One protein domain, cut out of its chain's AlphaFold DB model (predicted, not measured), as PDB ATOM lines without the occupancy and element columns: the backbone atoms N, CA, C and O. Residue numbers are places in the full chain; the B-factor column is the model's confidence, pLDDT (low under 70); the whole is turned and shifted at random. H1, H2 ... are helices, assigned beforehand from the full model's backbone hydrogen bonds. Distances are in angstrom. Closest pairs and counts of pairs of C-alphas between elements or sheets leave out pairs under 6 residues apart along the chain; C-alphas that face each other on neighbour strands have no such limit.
ATOM      1  N   ILE A   3     113.359 168.830 169.386       93.38
ATOM      2  CA  ILE A   3     113.364 169.950 170.341       93.38
ATOM      3  C   ILE A   3     114.664 169.977 171.146       93.38
ATOM      4  O   ILE A   3     115.138 168.946 171.633       93.38
ATOM      5  N   CYS A   4     115.258 171.158 171.289       91.69
ATOM      6  CA  CYS A   4     116.387 171.385 172.175       91.69
ATOM      7  C   CYS A   4     115.942 171.296 173.634       91.69
ATOM      8  O   CYS A   4     115.075 172.042 174.074       91.69
ATOM      9  N   LYS A   5     116.583 170.417 174.410       88.81
ATOM     10  CA  LYS A   5     116.251 170.217 175.827       88.81
ATOM     11  C   LYS A   5     116.658 171.381 176.738       88.81
ATOM     12  O   LYS A   5     116.200 171.426 177.867       88.81
ATOM     13  N   SER A   6     117.495 172.302 176.257       91.38
ATOM     14  CA  SER A   6     117.931 173.473 177.028       91.38
ATOM     15  C   SER A   6     116.982 174.664 176.873       91.38
ATOM     16  O   SER A   6     116.566 175.221 177.880       91.38
ATOM     17  N   CYS A   7     116.624 175.046 175.642       94.06
ATOM     18  CA  CYS A   7     115.820 176.251 175.388       94.06
ATOM     19  C   CYS A   7     114.430 175.991 174.792       94.06
ATOM     20  O   CYS A   7     113.716 176.942 174.498       94.06
ATOM     21  N   GLY A   8     114.064 174.735 174.518       92.88
ATOM     22  CA  GLY A   8     112.797 174.394 173.858       92.88
ATOM     23  C   GLY A   8     112.725 174.736 172.362       92.88
ATOM     24  O   GLY A   8     111.761 174.363 171.705       92.88
ATOM     25  N   GLY A   9     113.742 175.398 171.798       93.31
ATOM     26  CA  GLY A   9     113.798 175.736 170.375       93.31
ATOM     27  C   GLY A   9     114.088 174.542 169.463       93.31
ATOM     28  O   GLY A   9     114.443 173.446 169.909       93.31
ATOM     29  N   GLU A  10     113.988 174.762 168.156       94.00
ATOM     30  CA  GLU A  10     114.251 173.725 167.159       94.00
ATOM     31  C   GLU A  10     115.742 173.381 167.067       94.00
ATOM     32  O   GLU A  10     116.626 174.243 167.110       94.00
ATOM     33  N   LYS A  11     116.042 172.088 166.918       93.69
ATOM     34  CA  LYS A  11     117.389 171.599 166.622       93.69
ATOM     35  C   LYS A  11     117.390 170.611 165.466       93.69
ATOM     36  O   LYS A  11     116.437 169.853 165.251       93.69
ATOM     37  N   ASN A  12     118.536 170.560 164.790       88.25
ATOM     38  CA  ASN A  12     118.793 169.571 163.754       88.25
ATOM     39  C   ASN A  12     118.715 168.142 164.326       88.25
ATOM     40  O   ASN A  12     119.072 167.903 165.492       88.25
ATOM     41  N   PRO A  13     118.285 167.161 163.512       84.12
ATOM     42  CA  PRO A  13     118.385 165.751 163.866       84.12
ATOM     43  C   PRO A  13     119.824 165.385 164.250       84.12
ATOM     44  O   PRO A  13     120.772 165.895 163.660       84.12
ATOM     45  N   ARG A  14     119.987 164.492 165.234       81.38
ATOM     46  CA  ARG A  14     121.286 164.023 165.767       81.38
ATOM     47  C   ARG A  14     122.137 165.060 166.513       81.38
ATOM     48  O   ARG A  14     123.157 164.687 167.079       81.38
ATOM     49  N   HIS A  15     121.727 166.326 166.590       84.06
ATOM     50  CA  HIS A  15     122.385 167.290 167.476       84.06
ATOM     51  C   HIS A  15     121.858 167.155 168.905       84.06
ATOM     52  O   HIS A  15     120.666 166.918 169.112       84.06
ATOM     53  N   TYR A  16     122.730 167.343 169.895       84.00
ATOM     54  CA  TYR A  16     122.326 167.390 171.302       84.00
ATOM     55  C   TYR A  16     121.640 168.730 171.641       84.00
ATOM     56  O   TYR A  16     120.542 168.748 172.197       84.00
ATOM     57  N   LEU A  17     122.223 169.850 171.196       91.00
ATOM     58  CA  LEU A  17     121.704 171.214 171.370       91.00
ATOM     59  C   LEU A  17     121.351 171.870 170.027       91.00
ATOM     60  O   LEU A  17     121.844 171.459 168.976       91.00
ATOM     61  N   CYS A  18     120.514 172.912 170.053       94.44
ATOM     62  CA  CYS A  18     120.357 173.793 168.894       94.44
ATOM     63  C   CYS A  18     121.637 174.631 168.679       94.44
ATOM     64  O   CYS A  18     122.431 174.791 169.614       94.44
ATOM     65  N   PRO A  19     121.851 175.206 167.478       91.50
ATOM     66  CA  PRO A  19     123.032 176.028 167.205       91.50
ATOM     67  C   PRO A  19     123.197 177.217 168.166       91.50
ATOM     68  O   PRO A  19     124.323 177.566 168.509       91.50
ATOM     69  N   GLY A  20     122.090 177.814 168.627       94.75
ATOM     70  CA  GLY A  20     122.104 178.923 169.586       94.75
ATOM     71  C   GLY A  20     122.662 178.510 170.949       94.75
ATOM     72  O   GLY A  20     123.642 179.088 171.409       94.75
ATOM     73  N   CYS A  21     122.097 177.464 171.559       93.50
ATOM     74  CA  CYS A  21     122.584 176.924 172.832       93.50
ATOM     75  C   CYS A  21     124.011 176.377 172.724       93.50
ATOM     76  O   CYS A  21     124.791 176.526 173.658       93.50
ATOM     77  N   TRP A  22     124.381 175.775 171.589       92.31
ATOM     78  CA  TRP A  22     125.744 175.286 171.378       92.31
ATOM     79  C   TRP A  22     126.787 176.406 171.481       92.31
ATOM     80  O   TRP A  22     127.812 176.232 172.137       92.31
ATOM     81  N   ARG A  23     126.518 177.574 170.883       93.06
ATOM     82  CA  ARG A  23     127.441 178.724 170.902       93.06
ATOM     83  C   ARG A  23     127.576 179.384 172.274       93.06
ATOM     84  O   ARG A  23     128.586 180.036 172.511       93.06
ATOM     85  N   GLN A  24     126.599 179.209 173.162       94.88
ATOM     86  CA  GLN A  24     126.657 179.729 174.534       94.88
ATOM     87  C   GLN A  24     127.583 178.908 175.441       94.88
ATOM     88  O   GLN A  24     127.969 179.372 176.511       94.88
ATOM     89  N   LEU A  25     127.958 177.691 175.035       92.06
ATOM     90  CA  LEU A  25     128.887 176.876 175.809       92.06
ATOM     91  C   LEU A  25     130.291 177.501 175.809       92.06
ATOM     92  O   LEU A  25     130.754 177.945 174.754       92.06
ATOM     93  N   PRO A  26     131.033 177.441 176.929       94.81
ATOM     94  CA  PRO A  26     132.443 177.812 176.943       94.81
ATOM     95  C   PRO A  26     133.241 177.036 175.887       94.81
ATOM     96  O   PRO A  26     133.016 175.842 175.679       94.81
ATOM     97  N   ALA A  27     134.234 177.675 175.263       90.38
ATOM     98  CA  ALA A  27     135.038 177.050 174.205       90.38
ATOM     99  C   ALA A  27     135.731 175.749 174.661       90.38
ATOM    100  O   ALA A  27     135.923 174.822 173.872       90.38
ATOM    101  N   VAL A  28     136.100 175.642 175.944       89.81
ATOM    102  CA  VAL A  28     136.653 174.398 176.507       89.81
ATOM    103  C   VAL A  28     135.619 173.268 176.514       89.81
ATOM    104  O   VAL A  28     135.944 172.141 176.146       89.81
ATOM    105  N   THR A  29     134.364 173.576 176.842       88.62
ATOM    106  CA  THR A  29     133.246 172.628 176.849       88.62
ATOM    107  C   THR A  29     132.902 172.195 175.432       88.62
ATOM    108  O   THR A  29     132.790 170.998 175.178       88.62
ATOM    109  N   GLN A  30     132.833 173.140 174.487       89.50
ATOM    110  CA  GLN A  30     132.609 172.824 173.075       89.50
ATOM    111  C   GLN A  30     133.678 171.858 172.548       89.50
ATOM    112  O   GLN A  30     133.340 170.839 171.954       89.50
ATOM    113  N   ARG A  31     134.964 172.121 172.826       87.06
ATOM    114  CA  ARG A  31     136.075 171.242 172.413       87.06
ATOM    115  C   ARG A  31     135.983 169.844 173.019       87.06
ATOM    116  O   ARG A  31     136.213 168.867 172.313       87.06
ATOM    117  N   ARG A  32     135.627 169.738 174.302       84.75
ATOM    118  CA  ARG A  32     135.429 168.440 174.968       84.75
ATOM    119  C   ARG A  32     134.278 167.652 174.342       84.75
ATOM    120  O   ARG A  32     134.446 166.468 174.087       84.75
ATOM    121  N   LEU A  33     133.159 168.310 174.037       82.00
ATOM    122  CA  LEU A  33     131.991 167.681 173.410       82.00
ATOM    123  C   LEU A  33     132.197 167.355 171.923       82.00
ATOM    124  O   LEU A  33     131.589 166.421 171.414       82.00
ATOM    125  N   TYR A  34     133.051 168.103 171.222       81.44
ATOM    126  CA  TYR A  34     133.399 167.827 169.825       81.44
ATOM    127  C   TYR A  34     134.388 166.662 169.682       81.44
ATOM    128  O   TYR A  34     134.553 166.102 168.596       81.44
ATOM    129  N   ARG A  35     135.076 166.286 170.770       79.62
ATOM    130  CA  ARG A  35     136.038 165.187 170.754       79.62
ATOM    131  C   ARG A  35     135.311 163.888 170.415       79.62
ATOM    132  O   ARG A  35     134.461 163.416 171.163       79.62
ATOM    133  N   LYS A  36     135.699 163.279 169.291       73.81
ATOM    134  CA  LYS A  36     135.282 161.918 168.945       73.81
ATOM    135  C   LYS A  36     135.984 160.950 169.881       73.81
ATOM    136  O   LYS A  36     137.141 160.593 169.671       73.81
ATOM    137  N   ASP A  37     135.281 160.569 170.930       79.12
ATOM    138  CA  ASP A  37     135.754 159.580 171.873       79.12
ATOM    139  C   ASP A  37     135.229 158.201 171.469       79.12
ATOM    140  O   ASP A  37     134.029 157.930 171.515       79.12
ATOM    141  N   ARG A  38     136.150 157.336 171.035       79.19
ATOM    142  CA  ARG A  38     135.824 155.973 170.600       79.19
ATOM    143  C   ARG A  38     135.285 155.117 171.750       79.19
ATOM    144  O   ARG A  38     134.563 154.163 171.481       79.19
ATOM    145  N   ALA A  39     135.586 155.473 173.000       82.94
ATOM    146  CA  ALA A  39     135.089 154.798 174.191       82.94
ATOM    147  C   ALA A  39     133.764 155.386 174.711       82.94
ATOM    148  O   ALA A  39     133.138 154.775 175.569       82.94
ATOM    149  N   ALA A  40     133.272 156.519 174.183       82.44
ATOM    150  CA  ALA A  40     132.059 157.164 174.706       82.44
ATOM    151  C   ALA A  40     130.824 156.254 174.695       82.44
ATOM    152  O   ALA A  40     130.064 156.245 175.660       82.44
ATOM    153  N   PHE A  41     130.633 155.472 173.628       81.94
ATOM    154  CA  PHE A  41     129.527 154.515 173.569       81.94
ATOM    155  C   PHE A  41     129.690 153.370 174.568       81.94
ATOM    156  O   PHE A  41     128.691 152.910 175.111       81.94
ATOM    157  N   ARG A  42     130.928 152.948 174.845       86.38
ATOM    158  CA  ARG A  42     131.215 151.919 175.848       86.38
ATOM    159  C   ARG A  42     130.900 152.427 177.250       86.38
ATOM    160  O   ARG A  42     130.098 151.820 177.936       86.38
ATOM    161  N   ARG A  43     131.382 153.623 177.592       85.12
ATOM    162  CA  ARG A  43     131.052 154.310 178.850       85.12
ATOM    163  C   ARG A  43     129.548 154.486 179.059       85.12
ATOM    164  O   ARG A  43     129.051 154.317 180.166       85.12
ATOM    165  N   LEU A  44     128.807 154.820 177.998       85.88
ATOM    166  CA  LEU A  44     127.348 154.921 178.065       85.88
ATOM    167  C   LEU A  44     126.680 153.555 178.287       85.88
ATOM    168  O   LEU A  44     125.693 153.477 179.015       85.88
ATOM    169  N   ALA A  45     127.194 152.495 177.662       86.75
ATOM    170  CA  ALA A  45     126.704 151.140 177.882       86.75
ATOM    171  C   ALA A  45     126.954 150.682 179.327       86.75
ATOM    172  O   ALA A  45     126.012 150.218 179.965       86.75
ATOM    173  N   ASP A  46     128.161 150.912 179.855       87.94
ATOM    174  CA  ASP A  46     128.534 150.587 181.238       87.94
ATOM    175  C   ASP A  46     127.630 151.335 182.236       87.94
ATOM    176  O   ASP A  46     127.095 150.740 183.170       87.94
ATOM    177  N   LEU A  47     127.361 152.624 181.989       87.00
ATOM    178  CA  LEU A  47     126.416 153.408 182.788       87.00
ATOM    179  C   LEU A  47     124.999 152.815 182.743       87.00
ATOM    180  O   LEU A  47     124.355 152.664 183.778       87.00
ATOM    181  N   HIS A  48     124.489 152.476 181.555       87.06
ATOM    182  CA  HIS A  48     123.164 151.866 181.432       87.06
ATOM    183  C   HIS A  48     123.082 150.489 182.097       87.06
ATOM    184  O   HIS A  48     122.019 150.113 182.584       87.06
ATOM    185  N   GLU A  49     124.162 149.713 182.106       90.75
ATOM    186  CA  GLU A  49     124.226 148.444 182.824       90.75
ATOM    187  C   GLU A  49     124.150 148.651 184.338       90.75
ATOM    188  O   GLU A  49     123.290 148.052 184.981       90.75
ATOM    189  N   GLN A  50     124.943 149.570 184.888       88.81
ATOM    190  CA  GLN A  50     124.901 149.906 186.313       88.81
ATOM    191  C   GLN A  50     123.522 150.431 186.741       88.81
ATOM    192  O   GLN A  50     122.983 150.002 187.759       88.81
ATOM    193  N   LEU A  51     122.891 151.279 185.920       88.12
ATOM    194  CA  LEU A  51     121.527 151.754 186.170       88.12
ATOM    195  C   LEU A  51     120.492 150.621 186.128       88.12
ATOM    196  O   LEU A  51     119.621 150.564 186.992       88.12
ATOM    197  N   ARG A  52     120.580 149.697 185.158       91.06
ATOM    198  CA  ARG A  52     119.695 148.514 185.099       91.06
ATOM    199  C   ARG A  52     119.859 147.609 186.319       91.06
ATOM    200  O   ARG A  52     118.884 147.002 186.751       91.06
ATOM    201  N   ASN A  53     121.060 147.567 186.883       90.81
ATOM    202  CA  ASN A  53     121.371 146.820 188.096       90.81
ATOM    203  C   ASN A  53     121.011 147.585 189.385       90.81
ATOM    204  O   ASN A  53     121.281 147.083 190.470       90.81
ATOM    205  N   ASN A  54     120.380 148.765 189.285       90.06
ATOM    206  CA  ASN A  54     120.039 149.644 190.409       90.06
ATOM    207  C   ASN A  54     121.238 149.983 191.311       90.06
ATOM    208  O   ASN A  54     121.079 150.138 192.521       90.06
TER     209      ASN A  54
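This is residues 3 to 54 of the 64 residues of an uncharacterized protein of Actinomadura bangladeshensis (UniProt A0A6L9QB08). What shape does the backbone make? It is an open arch: looped residues 3 to 18 and H1 make one foot, H2 the top, and residues 34 to 54, which hold H3, stick out as an arm. What is it built of? The printed part has 52 residues with three named helices, H1, H2, H3 in chain order, and no named strand; its class is all helix. How compact is it? It is loose, radius of gyration of the C-alphas 13.8 A, spanning 36 by 23 by 18 A.

What follows residues 3 to 18? H1, residues 19 to 24, is close to but not clearly touching H2, residues 27 to 34; their closest C-alphas, of Trp 22 and Gln 30, are 7.5 A apart. They run opposite ways at a steep tilt of 43 degrees. Where is H3? H3, residues 40 to 52, stands free, apart from H1 and H2. In H1, H2 and H3 every O i to N i+4 pair is within hydrogen-bond range.

Where does H1 begin? C-alpha 19 is at (123.032, 176.028, 167.205); H1 is 9.0 A long and H2 10.3 A. Where does H3 end? C-alpha 52 is at (119.695, 148.514, 185.099), after 18.3 A.

How large is it? The two C-alphas farthest apart, of Gly 20 and Asn 53, are 37.1 A apart. Is it continuous and confident? The printed part has no cut, both links are tight, and no printed residue is under 70 in pLDDT.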